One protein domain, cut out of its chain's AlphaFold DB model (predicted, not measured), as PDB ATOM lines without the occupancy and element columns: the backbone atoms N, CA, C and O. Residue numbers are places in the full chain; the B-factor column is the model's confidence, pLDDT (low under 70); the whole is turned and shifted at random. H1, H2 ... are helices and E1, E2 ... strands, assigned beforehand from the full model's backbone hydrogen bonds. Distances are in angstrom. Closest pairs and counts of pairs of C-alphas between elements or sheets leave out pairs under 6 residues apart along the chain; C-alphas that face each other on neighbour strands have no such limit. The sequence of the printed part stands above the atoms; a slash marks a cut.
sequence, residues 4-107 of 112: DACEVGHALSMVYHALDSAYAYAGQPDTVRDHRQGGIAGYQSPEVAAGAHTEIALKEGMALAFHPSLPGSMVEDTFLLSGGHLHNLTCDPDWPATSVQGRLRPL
ATOM      1  N   ASP A   4     128.432 126.330 146.479       94.88
ATOM      2  CA  ASP A   4     129.162 125.481 147.429       94.88
ATOM      3  C   ASP A   4     128.226 124.536 148.192       94.88
ATOM      4  O   ASP A   4     128.681 123.533 148.712       94.88
ATOM      5  N   ALA A   5     126.917 124.805 148.235       95.94
ATOM      6  CA  ALA A   5     125.953 123.858 148.795       95.94
ATOM      7  C   ALA A   5     125.671 122.680 147.845       95.94
ATOM      8  O   ALA A   5     125.032 121.709 148.254       95.94
ATOM      9  N   CYS A   6     126.133 122.744 146.591       96.56
ATOM     10  CA  CYS A   6     125.966 121.679 145.609       96.56
ATOM     11  C   CYS A   6     127.009 120.574 145.819       96.56
ATOM     12  O   CYS A   6     127.935 120.417 145.024       96.56
ATOM     13  N   GLU A   7     126.849 119.809 146.892       96.62
ATOM     14  CA  GLU A   7     127.709 118.674 147.225       96.62
ATOM     15  C   GLU A   7     126.912 117.372 147.156       96.62
ATOM     16  O   GLU A   7     125.707 117.339 147.411       96.62
ATOM     17  N   VAL A   8     127.586 116.275 146.812       97.62
ATOM     18  CA  VAL A   8     126.960 114.949 146.777       97.62
ATOM     19  C   VAL A   8     126.394 114.612 148.159       97.62
ATOM     20  O   VAL A   8     127.089 114.694 149.166       97.62
ATOM     21  N   GLY A   9     125.126 114.207 148.198       97.56
ATOM     22  CA  GLY A   9     124.404 113.889 149.429       97.56
ATOM     23  C   GLY A   9     123.650 115.068 150.048       97.56
ATOM     24  O   GLY A   9     122.693 114.821 150.783       97.56
ATOM     25  N   HIS A  10     123.988 116.320 149.721       97.75
ATOM     26  CA  HIS A  10     123.155 117.456 150.120       97.75
ATOM     27  C   HIS A  10     121.802 117.407 149.412       97.75
ATOM     28  O   HIS A  10     121.702 117.045 148.238       97.75
ATOM     29  N   ALA A  11     120.747 117.786 150.129       98.38
ATOM     30  CA  ALA A  11     119.432 117.965 149.534       98.38
ATOM     31  C   ALA A  11     119.410 119.235 148.674       98.38
ATOM     32  O   ALA A  11     119.999 120.253 149.044       98.38
ATOM     33  N   LEU A  12     118.673 119.220 147.562       98.00
ATOM     34  CA  LEU A  12     118.526 120.396 146.698       98.00
ATOM     35  C   LEU A  12     117.930 121.611 147.446       98.00
ATOM     36  O   LEU A  12     118.249 122.756 147.122       98.00
ATOM     37  N   SER A  13     117.130 121.382 148.491       98.38
ATOM     38  CA  SER A  13     116.644 122.430 149.399       98.38
ATOM     39  C   SER A  13     117.763 123.206 150.102       98.38
ATOM     40  O   SER A  13     117.609 124.402 150.345       98.38
ATOM     41  N   MET A  14     118.918 122.590 150.373       98.25
ATOM     42  CA  MET A  14     120.071 123.296 150.949       98.25
ATOM     43  C   MET A  14     120.598 124.368 149.993       98.25
ATOM     44  O   MET A  14     120.912 125.479 150.421       98.25
ATOM     45  N   VAL A  15     120.623 124.072 148.689       97.69
ATOM     46  CA  VAL A  15     121.011 125.044 147.659       97.69
ATOM     47  C   VAL A  15     119.987 126.174 147.571       97.69
ATOM     48  O   VAL A  15     120.369 127.342 147.507       97.69
ATOM     49  N   TYR A  16     118.693 125.846 147.640       98.00
ATOM     50  CA  TYR A  16     117.625 126.847 147.691       98.00
ATOM     51  C   TYR A  16     117.788 127.799 148.885       98.00
ATOM     52  O   TYR A  16     117.764 129.014 148.707       98.00
ATOM     53  N   HIS A  17     118.008 127.280 150.096       98.06
ATOM     54  CA  HIS A  17     118.195 128.121 151.286       98.06
ATOM     55  C   HIS A  17     119.477 128.956 151.231       98.06
ATOM     56  O   HIS A  17     119.512 130.075 151.746       98.06
ATOM     57  N   ALA A  18     120.524 128.448 150.580       97.69
ATOM     58  CA  ALA A  18     121.738 129.215 150.347       97.69
ATOM     59  C   ALA A  18     121.530 130.349 149.322       97.69
ATOM     60  O   ALA A  18     122.117 131.419 149.488       97.69
ATOM     61  N   LEU A  19     120.679 130.157 148.305       96.94
ATOM     62  CA  LEU A  19     120.235 131.233 147.405       96.94
ATOM     63  C   LEU A  19     119.389 132.271 148.150       96.94
ATOM     64  O   LEU A  19     119.677 133.460 148.056       96.94
ATOM     65  N   ASP A  20     118.402 131.831 148.933       97.56
ATOM     66  CA  ASP A  20     117.553 132.700 149.764       97.56
ATOM     67  C   ASP A  20     118.389 133.571 150.716       97.56
ATOM     68  O   ASP A  20     118.251 134.793 150.769       97.56
ATOM     69  N   SER A  21     119.368 132.956 151.385       97.38
ATOM     70  CA  SER A  21     120.307 133.663 152.263       97.38
ATOM     71  C   SER A  21     121.183 134.664 151.501       97.38
ATOM     72  O   SER A  21     121.475 135.741 152.021       97.38
ATOM     73  N   ALA A  22     121.606 134.338 150.273       95.44
ATOM     74  CA  ALA A  22     122.391 135.249 149.441       95.44
ATOM     75  C   ALA A  22     121.573 136.475 149.007       95.44
ATOM     76  O   ALA A  22     122.077 137.596 149.070       95.44
ATOM     77  N   TYR A  23     120.308 136.274 148.636       96.38
ATOM     78  CA  TYR A  23     119.377 137.356 148.328       96.38
ATOM     79  C   TYR A  23     119.133 138.265 149.537       96.38
ATOM     80  O   TYR A  23     119.293 139.483 149.436       96.38
ATOM     81  N   ALA A  24     118.849 137.684 150.706       96.94
ATOM     82  CA  ALA A  24     118.675 138.443 151.942       96.94
ATOM     83  C   ALA A  24     119.931 139.256 152.305       96.94
ATOM     84  O   ALA A  24     119.826 140.433 152.657       96.94
ATOM     85  N   TYR A  25     121.123 138.668 152.159       95.19
ATOM     86  CA  TYR A  25     122.395 139.364 152.377       95.19
ATOM     87  C   TYR A  25     122.595 140.551 151.419       95.19
ATOM     88  O   TYR A  25     123.128 141.584 151.819       95.19
ATOM     89  N   ALA A  26     122.123 140.433 150.178       93.81
ATOM     90  CA  ALA A  26     122.156 141.503 149.181       93.81
ATOM     91  C   ALA A  26     121.053 142.568 149.369       93.81
ATOM     92  O   ALA A  26     120.905 143.450 148.523       93.81
ATOM     93  N   GLY A  27     120.272 142.506 150.456       96.81
ATOM     94  CA  GLY A  27     119.180 143.444 150.727       96.81
ATOM     95  C   GLY A  27     117.916 143.183 149.904       96.81
ATOM     96  O   GLY A  27     117.086 144.077 149.770       96.81
ATOM     97  N   GLN A  28     117.773 141.973 149.362       96.25
ATOM     98  CA  GLN A  28     116.656 141.542 148.517       96.25
ATOM     99  C   GLN A  28     115.951 140.326 149.148       96.25
ATOM    100  O   GLN A  28     115.965 139.239 148.579       96.25
ATOM    101  N   PRO A  29     115.408 140.431 150.376       96.06
ATOM    102  CA  PRO A  29     114.747 139.298 151.023       96.06
ATOM    103  C   PRO A  29     113.550 138.804 150.197       96.06
ATOM    104  O   PRO A  29     112.926 139.573 149.472       96.06
ATOM    105  N   ASP A  30     113.229 137.516 150.325       94.19
ATOM    106  CA  ASP A  30     112.120 136.832 149.642       94.19
ATOM    107  C   ASP A  30     112.220 136.729 148.102       94.19
ATOM    108  O   ASP A  30     111.477 135.936 147.520       94.19
ATOM    109  N   THR A  31     113.172 137.401 147.437       96.19
ATOM    110  CA  THR A  31     113.353 137.376 145.965       96.19
ATOM    111  C   THR A  31     113.536 135.975 145.383       96.19
ATOM    112  O   THR A  31     113.145 135.705 144.247       96.19
ATOM    113  N   VAL A  32     114.063 135.033 146.169       96.00
ATOM    114  CA  VAL A  32     114.178 133.623 145.762       96.00
ATOM    115  C   VAL A  32     112.829 133.023 145.324       96.00
ATOM    116  O   VAL A  32     112.813 132.062 144.557       96.00
ATOM    117  N   ARG A  33     111.703 133.576 145.805       95.00
ATOM    118  CA  ARG A  33     110.338 133.103 145.534       95.00
ATOM    119  C   ARG A  33     109.737 133.670 144.252       95.00
ATOM    120  O   ARG A  33     108.776 133.090 143.753       95.00
ATOM    121  N   ASP A  34     110.282 134.766 143.727       92.81
ATOM    122  CA  ASP A  34     109.700 135.479 142.583       92.81
ATOM    123  C   ASP A  34     109.740 134.629 141.309       92.81
ATOM    124  O   ASP A  34     108.810 134.630 140.504       92.81
ATOM    125  N   HIS A  35     110.817 133.861 141.146       91.19
ATOM    126  CA  HIS A  35     111.031 132.970 140.014       91.19
ATOM    127  C   HIS A  35     111.699 131.678 140.478       91.19
ATOM    128  O   HIS A  35     112.288 131.607 141.557       91.19
ATOM    129  N   ARG A  36     111.666 130.642 139.634       92.69
ATOM    130  CA  ARG A  36     112.580 129.511 139.823       92.69
ATOM    131  C   ARG A  36     114.004 130.033 139.668       92.69
ATOM    132  O   ARG A  36     114.270 130.777 138.737       92.69
ATOM    133  N   GLN A  37     114.896 129.628 140.562       95.19
ATOM    134  CA  GLN A  37     116.292 130.092 140.579       95.19
ATOM    135  C   GLN A  37     117.267 129.044 140.023       95.19
ATOM    136  O   GLN A  37     118.482 129.231 140.049       95.19
ATOM    137  N   GLY A  38     116.732 127.912 139.565       96.00
ATOM    138  CA  GLY A  38     117.488 126.774 139.072       96.00
ATOM    139  C   GLY A  38     117.054 125.452 139.683       96.00
ATOM    140  O   GLY A  38     116.018 125.363 140.350       96.00
ATOM    141  N   GLY A  39     117.862 124.424 139.459       96.94
ATOM    142  CA  GLY A  39     117.654 123.077 139.968       96.94
ATOM    143  C   GLY A  39     118.386 122.016 139.147       96.94
ATOM    144  O   GLY A  39     119.374 122.308 138.476       96.94
ATOM    145  N   ILE A  40     117.895 120.778 139.211       97.44
ATOM    146  CA  ILE A  40     118.428 119.661 138.426       97.44
ATOM    147  C   ILE A  40     117.969 119.820 136.978       97.44
ATOM    148  O   ILE A  40     116.776 119.988 136.707       97.44
ATOM    149  N   ALA A  41     118.927 119.769 136.062       95.19
ATOM    150  CA  ALA A  41     118.726 119.900 134.631       95.19
ATOM    151  C   ALA A  41     119.009 118.572 133.917       95.19
ATOM    152  O   ALA A  41     119.741 117.715 134.413       95.19
ATOM    153  N   GLY A  42     118.438 118.428 132.727       91.19
ATOM    154  CA  GLY A  42     118.644 117.281 131.851       91.19
ATOM    155  C   GLY A  42     118.118 117.609 130.462       91.19
ATOM    156  O   GLY A  42     118.588 118.558 129.835       91.19
ATOM    157  N   TYR A  43     117.114 116.876 129.988       87.69
ATOM    158  CA  TYR A  43     116.446 117.213 128.723       87.69
ATOM    159  C   TYR A  43     115.477 118.395 128.858       87.69
ATOM    160  O   TYR A  43     115.196 119.071 127.868       87.69
ATOM    161  N   GLN A  44     114.959 118.649 130.064       79.69
ATOM    162  CA  GLN A  44     114.149 119.829 130.377       79.69
ATOM    163  C   GLN A  44     114.931 120.803 131.265       79.69
ATOM    164  O   GLN A  44     115.793 120.395 132.046       79.69
ATOM    165  N   SER A  45     114.610 122.097 131.160       72.50
ATOM    166  CA  SER A  45     115.260 123.149 131.945       72.50
ATOM    167  C   SER A  45     114.276 123.872 132.879       72.50
ATOM    168  O   SER A  45     113.434 124.638 132.395       72.50
ATOM    169  N   PRO A  46     114.376 123.671 134.211       76.12
ATOM    170  CA  PRO A  46     114.932 122.496 134.902       76.12
ATOM    171  C   PRO A  46     113.928 121.322 134.953       76.12
ATOM    172  O   PRO A  46     112.717 121.543 134.978       76.12
ATOM    173  N   GLU A  47     114.419 120.079 135.034       91.19
ATOM    174  CA  GLU A  47     113.598 118.875 135.283       91.19
ATOM    175  C   GLU A  47     113.034 118.869 136.709       91.19
ATOM    176  O   GLU A  47     111.877 118.512 136.935       91.19
ATOM    177  N   VAL A  48     113.845 119.305 137.680       96.06
ATOM    178  CA  VAL A  48     113.416 119.507 139.067       96.06
ATOM    179  C   VAL A  48     113.917 120.852 139.559       96.06
ATOM    180  O   VAL A  48     115.118 121.070 139.669       96.06
ATOM    181  N   ALA A  49     112.998 121.744 139.918       95.62
ATOM    182  CA  ALA A  49     113.341 123.036 140.494       95.62
ATOM    183  C   ALA A  49     113.823 122.913 141.950       95.62
ATOM    184  O   ALA A  49     113.269 122.152 142.753       95.62
ATOM    185  N   ALA A  50     114.821 123.718 142.312       96.69
ATOM    186  CA  ALA A  50     115.212 123.912 143.697       96.69
ATOM    187  C   ALA A  50     114.099 124.656 144.447       96.69
ATOM    188  O   ALA A  50     113.648 125.719 144.021       96.69
ATOM    189  N   GLY A  51     113.659 124.086 145.563       97.06
ATOM    190  CA  GLY A  51     112.623 124.639 146.427       97.06
ATOM    191  C   GLY A  51     112.935 124.350 147.891       97.06
ATOM    192  O   GLY A  51     113.700 123.433 148.192       97.06
ATOM    193  N   ALA A  52     112.309 125.101 148.800       97.56
ATOM    194  CA  ALA A  52     112.540 125.005 150.250       97.56
ATOM    195  C   ALA A  52     112.347 123.591 150.831       97.56
ATOM    196  O   ALA A  52     112.882 123.269 151.887       97.56
ATOM    197  N   HIS A  53     111.588 122.736 150.142       97.69
ATOM    198  CA  HIS A  53     111.268 121.375 150.579       97.69
ATOM    199  C   HIS A  53     111.662 120.312 149.544       97.69
ATOM    200  O   HIS A  53     111.189 119.180 149.607       97.69
ATOM    201  N   THR A  54     112.507 120.652 148.564       97.50
ATOM    202  CA  THR A  54     112.967 119.675 147.570       97.50
ATOM    203  C   THR A  54     114.074 118.801 148.167       97.50
ATOM    204  O   THR A  54     115.257 119.123 148.074       97.50
ATOM    205  N   GLU A  55     113.692 117.676 148.771       97.62
ATOM    206  CA  GLU A  55     114.595 116.756 149.492       97.62
ATOM    207  C   GLU A  55     115.385 115.790 148.589       97.62
ATOM    208  O   GLU A  55     115.979 114.821 149.061       97.62
ATOM    209  N   ILE A  56     115.419 116.028 147.275       98.12
ATOM    210  CA  ILE A  56     116.224 115.204 146.369       98.12
ATOM    211  C   ILE A  56     117.703 115.415 146.696       98.12
ATOM    212  O   ILE A  56     118.225 116.520 146.550       98.12
ATOM    213  N   ALA A  57     118.369 114.340 147.116       98.25
ATOM    214  CA  ALA A  57     119.805 114.337 147.340       98.25
ATOM    215  C   ALA A  57     120.559 114.450 146.010       98.25
ATOM    216  O   ALA A  57     120.305 113.681 145.073       98.25
ATOM    217  N   LEU A  58     121.510 115.377 145.957       98.12
ATOM    218  CA  LEU A  58     122.425 115.552 144.841       98.12
ATOM    219  C   LEU A  58     123.354 114.343 144.715       98.12
ATOM    220  O   LEU A  58     123.808 113.774 145.712       98.12
ATOM    221  N   LYS A  59     123.637 113.939 143.478       97.94
ATOM    222  CA  LYS A  59     124.459 112.769 143.160       97.94
ATOM    223  C   LYS A  59     125.492 113.111 142.102       97.94
ATOM    224  O   LYS A  59     125.302 114.024 141.303       97.94
ATOM    225  N   GLU A  60     126.552 112.316 142.091       98.00
ATOM    226  CA  GLU A  60     127.521 112.299 141.001       98.00
ATOM    227  C   GLU A  60     126.849 112.180 139.632       98.00
ATOM    228  O   GLU A  60     125.892 111.418 139.460       98.00
ATOM    229  N   GLY A  61     127.360 112.941 138.667       97.50
ATOM    230  CA  GLY A  61     126.867 112.976 137.294       97.50
ATOM    231  C   GLY A  61     125.597 113.802 137.074       97.50
ATOM    232  O   GLY A  61     125.121 113.865 135.941       97.50
ATOM    233  N   MET A  62     125.028 114.441 138.104       97.38
ATOM    234  CA  MET A  62     123.881 115.336 137.918       97.38
ATOM    235  C   MET A  62     124.300 116.644 137.245       97.38
ATOM    236  O   MET A  62     125.274 117.281 137.654       97.38
ATOM    237  N   ALA A  63     123.518 117.073 136.254       97.12
ATOM    238  CA  ALA A  63     123.593 118.424 135.722       97.12
ATOM    239  C   ALA A  63     122.693 119.359 136.543       97.12
ATOM    240  O   ALA A  63     121.562 119.012 136.886       97.12
ATOM    241  N   LEU A  64     123.197 120.545 136.865       97.38
ATOM    242  CA  LEU A  64     122.514 121.556 137.665       97.38
ATOM    243  C   LEU A  64     122.550 122.883 136.913       97.38
ATOM    244  O   LEU A  64     123.633 123.400 136.653       97.38
ATOM    245  N   ALA A  65     121.390 123.442 136.589       96.38
ATOM    246  CA  ALA A  65     121.291 124.769 135.990       96.38
ATOM    247  C   ALA A  65     120.819 125.754 137.057       96.38
ATOM    248  O   ALA A  65     119.772 125.538 137.669       96.38
ATOM    249  N   PHE A  66     121.585 126.819 137.292       95.88
ATOM    250  CA  PHE A  66     121.222 127.880 138.232       95.88
ATOM    251  C   PHE A  66     121.235 129.232 137.548       95.88
ATOM    252  O   PHE A  66     122.229 129.609 136.933       95.88
ATOM    253  N   HIS A  67     120.139 129.962 137.727       95.06
ATOM    254  CA  HIS A  67     119.864 131.230 137.070       95.06
ATOM    255  C   HIS A  67     119.287 132.254 138.062       95.06
ATOM    256  O   HIS A  67     118.130 132.664 137.933       95.06
ATOM    257  N   PRO A  68     120.052 132.644 139.103       94.69
ATOM    258  CA  PRO A  68     119.640 133.719 139.993       94.69
ATOM    259  C   PRO A  68     119.362 135.006 139.207       94.69
ATOM    260  O   PRO A  68     120.152 135.419 138.352       94.69
ATOM    261  N   SER A  69     118.235 135.641 139.517       93.75
ATOM    262  CA  SER A  69     117.717 136.814 138.825       93.75
ATOM    263  C   SER A  69     117.245 137.902 139.788       93.75
ATOM    264  O   SER A  69     116.566 137.625 140.776       93.75
ATOM    265  N   LEU A  70     117.503 139.148 139.415       92.69
ATOM    266  CA  LEU A  70     116.867 140.353 139.945       92.69
ATOM    267  C   LEU A  70     116.030 141.009 138.834       92.69
ATOM    268  O   LEU A  70     116.179 140.654 137.661       92.69
ATOM    269  N   PRO A  71     115.161 141.988 139.149       88.69
ATOM    270  CA  PRO A  71     114.469 142.749 138.115       88.69
ATOM    271  C   PRO A  71     115.453 143.318 137.079       88.69
ATOM    272  O   PRO A  71     116.304 144.142 137.401       88.69
ATOM    273  N   GLY A  72     115.344 142.850 135.833       88.12
ATOM    274  CA  GLY A  72     116.176 143.299 134.714       88.12
ATOM    275  C   GLY A  72     117.578 142.682 134.618       88.12
ATOM    276  O   GLY A  72     118.321 143.073 133.723       88.12
ATOM    277  N   SER A  73     117.958 141.731 135.478       90.56
ATOM    278  CA  SER A  73     119.280 141.087 135.419       90.56
ATOM    279  C   SER A  73     119.222 139.619 135.835       90.56
ATOM    280  O   SER A  73     118.545 139.262 136.794       90.56
ATOM    281  N   MET A  74     119.954 138.759 135.131       92.50
ATOM    282  CA  MET A  74     120.076 137.336 135.441       92.50
ATOM    283  C   MET A  74     121.453 136.843 135.018       92.50
ATOM    284  O   MET A  74     121.994 137.288 134.007       92.50
ATOM    285  N   VAL A  75     121.992 135.902 135.782       93.75
ATOM    286  CA  VAL A  75     123.214 135.177 135.432       93.75
ATOM    287  C   VAL A  75     122.884 133.698 135.479       93.75
ATOM    288  O   VAL A  75     122.516 133.201 136.539       93.75
ATOM    289  N   GLU A  76     123.034 132.998 134.359       93.88
ATOM    290  CA  GLU A  76     122.787 131.560 134.266       93.88
ATOM    291  C   GLU A  76     124.083 130.799 134.013       93.88
ATOM    292  O   GLU A  76     124.893 131.192 133.178       93.88
ATOM    293  N   ASP A  77     124.253 129.689 134.726       95.56
ATOM    294  CA  ASP A  77     125.280 128.701 134.429       95.56
ATOM    295  C   ASP A  77     124.716 127.288 134.596       95.56
ATOM    296  O   ASP A  77     123.914 127.031 135.504       95.56
ATOM    297  N   THR A  78     125.191 126.357 133.767       96.12
ATOM    298  CA  THR A  78     124.955 124.920 133.940       96.12
ATOM    299  C   THR A  78     126.233 124.229 134.385       96.12
ATOM    300  O   THR A  78     127.292 124.390 133.781       96.12
ATOM    301  N   PHE A  79     126.131 123.417 135.431       96.88
ATOM    302  CA  PHE A  79     127.236 122.671 136.013       96.88
ATOM    303  C   PHE A  79     127.004 121.171 135.922       96.88
ATOM    304  O   PHE A  79     125.889 120.706 136.133       96.88
ATOM    305  N   LEU A  80     128.071 120.406 135.709       97.62
ATOM    306  CA  LEU A  80     128.112 118.981 136.019       97.62
ATOM    307  C   LEU A  80     128.693 118.801 137.423       97.62
ATOM    308  O   LEU A  80     129.820 119.231 137.674       97.62
ATOM    309  N   LEU A  81     127.958 118.153 138.328       97.88
ATOM    310  CA  LEU A  81     128.506 117.717 139.610       97.88
ATOM    311  C   LEU A  81     129.348 116.461 139.372       97.88
ATOM    312  O   LEU A  81     128.786 115.385 139.159       97.88
ATOM    313  N   SER A  82     130.677 116.614 139.362       97.12
ATOM    314  CA  SER A  82     131.595 115.487 139.248       97.12
ATOM    315  C   SER A  82     132.905 115.600 140.024       97.12
ATOM    316  O   SER A  82     133.405 116.690 140.278       97.12
ATOM    317  N   GLY A  83     133.441 114.462 140.466       94.25
ATOM    318  CA  GLY A  83     134.596 114.388 141.358       94.25
ATOM    319  C   GLY A  83     134.385 115.114 142.691       94.25
ATOM    320  O   GLY A  83     135.363 115.568 143.279       94.25
ATOM    321  N   GLY A  84     133.136 115.279 143.144       90.38
ATOM    322  CA  GLY A  84     132.806 116.123 144.303       90.38
ATOM    323  C   GLY A  84     132.900 117.636 144.046       90.38
ATOM    324  O   GLY A  84     132.891 118.420 144.993       90.38
ATOM    325  N   HIS A  85     132.981 118.062 142.784       92.31
ATOM    326  CA  HIS A  85     133.099 119.462 142.384       92.31
ATOM    327  C   HIS A  85     132.070 119.836 141.311       92.31
ATOM    328  O   HIS A  85     131.581 119.000 140.560       92.31
ATOM    329  N   LEU A  86     131.756 121.129 141.206       96.19
ATOM    330  CA  LEU A  86     130.972 121.652 140.088       96.19
ATOM    331  C   LEU A  86     131.887 122.019 138.917       96.19
ATOM    332  O   LEU A  86     132.706 122.933 139.029       96.19
ATOM    333  N   HIS A  87     131.689 121.362 137.778       96.12
ATOM    334  CA  HIS A  87     132.324 121.693 136.506       96.12
ATOM    335  C   HIS A  87     131.388 122.570 135.674       96.12
ATOM    336  O   HIS A  87     130.307 122.122 135.307       96.12
ATOM    337  N   ASN A  88     131.784 123.811 135.375       96.31
ATOM    338  CA  ASN A  88     130.972 124.709 134.550       96.31
ATOM    339  C   ASN A  88     130.968 124.233 133.087       96.31
ATOM    340  O   ASN A  88     132.034 124.105 132.485       96.31
ATOM    341  N   LEU A  89     129.783 123.977 132.532       95.88
ATOM    342  CA  LEU A  89     129.574 123.537 131.150       95.88
ATOM    343  C   LEU A  89     129.242 124.692 130.196       95.88
ATOM    344  O   LEU A  89     129.260 124.499 128.984       95.88
ATOM    345  N   THR A  90     128.922 125.870 130.729       95.06
ATOM    346  CA  THR A  90     128.454 127.046 129.975       95.06
ATOM    347  C   THR A  90     129.442 128.207 130.015       95.06
ATOM    348  O   THR A  90     129.096 129.324 129.650       95.06
ATOM    349  N   CYS A  91     130.676 127.962 130.458       94.38
ATOM    350  CA  CYS A  91     131.722 128.973 130.413       94.38
ATOM    351  C   CYS A  91     132.100 129.271 128.956       94.38
ATOM    352  O   CYS A  91     132.663 128.416 128.273       94.38
ATOM    353  N   ASP A  92     131.851 130.501 128.524       94.06
ATOM    354  CA  ASP A  92     132.303 131.039 127.244       94.06
ATOM    355  C   ASP A  92     133.537 131.937 127.467       94.06
ATOM    356  O   ASP A  92     133.431 132.929 128.192       94.06
ATOM    357  N   PRO A  93     134.719 131.605 126.908       92.19
ATOM    358  CA  PRO A  93     135.922 132.426 127.060       92.19
ATOM    359  C   PRO A  93     135.847 133.778 126.334       92.19
ATOM    360  O   PRO A  93     136.608 134.679 126.692       92.19
ATOM    361  N   ASP A  94     134.965 133.925 125.342       94.88
ATOM    362  CA  ASP A  94     134.788 135.173 124.592       94.88
ATOM    363  C   ASP A  94     133.782 136.122 125.273       94.88
ATOM    364  O   ASP A  94     133.694 137.304 124.924       94.88
ATOM    365  N   TRP A  95     133.047 135.640 126.281       94.31
ATOM    366  CA  TRP A  95     132.120 136.447 127.068       94.31
ATOM    367  C   TRP A  95     132.809 137.081 128.291       94.31
ATOM    368  O   TRP A  95     133.554 136.403 129.005       94.31
ATOM    369  N   PRO A  96     132.541 138.364 128.615       94.50
ATOM    370  CA  PRO A  96     133.072 138.983 129.825       94.50
ATOM    371  C   PRO A  96     132.677 138.210 131.090       94.50
ATOM    372  O   PRO A  96     131.498 137.987 131.364       94.50
ATOM    373  N   ALA A  97     133.668 137.842 131.899       95.44
ATOM    374  CA  ALA A  97     133.470 137.067 133.117       95.44
ATOM    375  C   ALA A  97     134.297 137.623 134.280       95.44
ATOM    376  O   ALA A  97     135.316 138.290 134.092       95.44
ATOM    377  N   THR A  98     133.871 137.315 135.502       94.94
ATOM    378  CA  THR A  98     134.610 137.637 136.727       94.94
ATOM    379  C   THR A  98     134.744 136.415 137.627       94.94
ATOM    380  O   THR A  98     133.948 135.477 137.553       94.94
ATOM    381  N   SER A  99     135.766 136.409 138.482       94.12
ATOM    382  CA  SER A  99     135.970 135.335 139.453       94.12
ATOM    383  C   SER A  99     135.105 135.566 140.688       94.12
ATOM    384  O   SER A  99     135.277 136.546 141.413       94.12
ATOM    385  N   VAL A 100     134.197 134.631 140.957       91.88
ATOM    386  CA  VAL A 100     133.368 134.591 142.164       91.88
ATOM    387  C   VAL A 100     133.674 133.292 142.895       91.88
ATOM    388  O   VAL A 100     133.386 132.206 142.398       91.88
ATOM    389  N   GLN A 101     134.281 133.393 144.081       90.06
ATOM    390  CA  GLN A 101     134.650 132.230 144.906       90.06
ATOM    391  C   GLN A 101     135.451 131.176 144.118       90.06
ATOM    392  O   GLN A 101     135.163 129.983 144.169       90.06
ATOM    393  N   GLY A 102     136.435 131.640 143.340       90.38
ATOM    394  CA  GLY A 102     137.320 130.783 142.549       90.38
ATOM    395  C   GLY A 102     136.704 130.215 141.267       90.38
ATOM    396  O   GLY A 102     137.354 129.413 140.602       90.38
ATOM    397  N   ARG A 103     135.481 130.616 140.901       91.62
ATOM    398  CA  ARG A 103     134.801 130.187 139.670       91.62
ATOM    399  C   ARG A 103     134.617 131.379 138.740       91.62
ATOM    400  O   ARG A 103     134.154 132.426 139.183       91.62
ATOM    401  N   LEU A 104     134.947 131.220 137.459       93.94
ATOM    402  CA  LEU A 104     134.585 132.206 136.442       93.94
ATOM    403  C   LEU A 104     133.069 132.174 136.234       93.94
ATOM    404  O   LEU A 104     132.487 131.105 136.030       93.94
ATOM    405  N   ARG A 105     132.443 133.345 136.341       93.69
ATOM    406  CA  ARG A 105     131.003 133.566 136.190       93.69
ATOM    407  C   ARG A 105     130.780 134.659 135.147       93.69
ATOM    408  O   ARG A 105     131.521 135.647 135.182       93.69
ATOM    409  N   PRO A 106     129.785 134.522 134.258       94.75
ATOM    410  CA  PRO A 106     129.525 135.532 133.249       94.75
ATOM    411  C   PRO A 106     129.043 136.828 133.908       94.75
ATOM    412  O   PRO A 106     128.309 136.810 134.898       94.75
ATOM    413  N   LEU A 107     129.481 137.961 133.364       92.88
ATOM    414  CA  LEU A 107     128.927 139.268 133.693       92.88
ATOM    415  C   LEU A 107     127.628 139.473 132.911       92.88
ATOM    416  O   LEU A 107     127.492 138.999 131.781       92.88
TER     417      LEU A 107
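This is residues 4 to 107 of the 112 residues of an uncharacterized protein of Janthinobacterium sp. AD80 (UniProt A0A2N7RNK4). With little regular structure, the domain is a twisted four-stranded sheet, E1 - E2 - E3 - E4, with helix H1 grazing its E1 side, hairpin E5 and E6 near E4, and long loops. The sheet is a meander, each strand the antiparallel neighbour of the one before. The 104 printed residues, 40 in named elements, run H1 E1 E2 E3 E4 E5 E6, class mixed. The whole is compact, radius of gyration of the C-alphas 13.2 A, spanning 34 by 31 by 25 A.

E1 is residues 38 to 41, E2 63 to 66, E3 77 to 82, 15.4 A long, and E4 85 to 88. H1, residues 12 to 25, 20.2 A, begins at C-alpha 12 (118.526, 120.396, 146.698). E5 is residues 97 to 100; E6, 103 to 106, ends at C-alpha 106 (129.525, 135.532, 133.249).

Within hydrogen-bond range are N 39 and O 65 of hairpin E1 and E2, 2.8 A, N 64 and O 79 of hairpin E2 and E3, 2.8 A, N 80 and O 87 of hairpin E3 and E4, 2.8 A, and N 98 and O 105 of E5 and E6, 2.9 A. H1, with every O i to N i+4 pair within range, is on the sheet but only grazes it; its closest C-alpha pair with E1 is Leu 12 and Gly 39, 7.3 A. E4 and E6 are near each other, with 5 pairs of C-alphas within 10 A.

The farthest C-alphas, His 53 and Asp 94, are 37.7 A apart. Links H1 to E1 and E1 to E2 are long. The printed part has no cut, and no printed residue is under 70 in pLDDT.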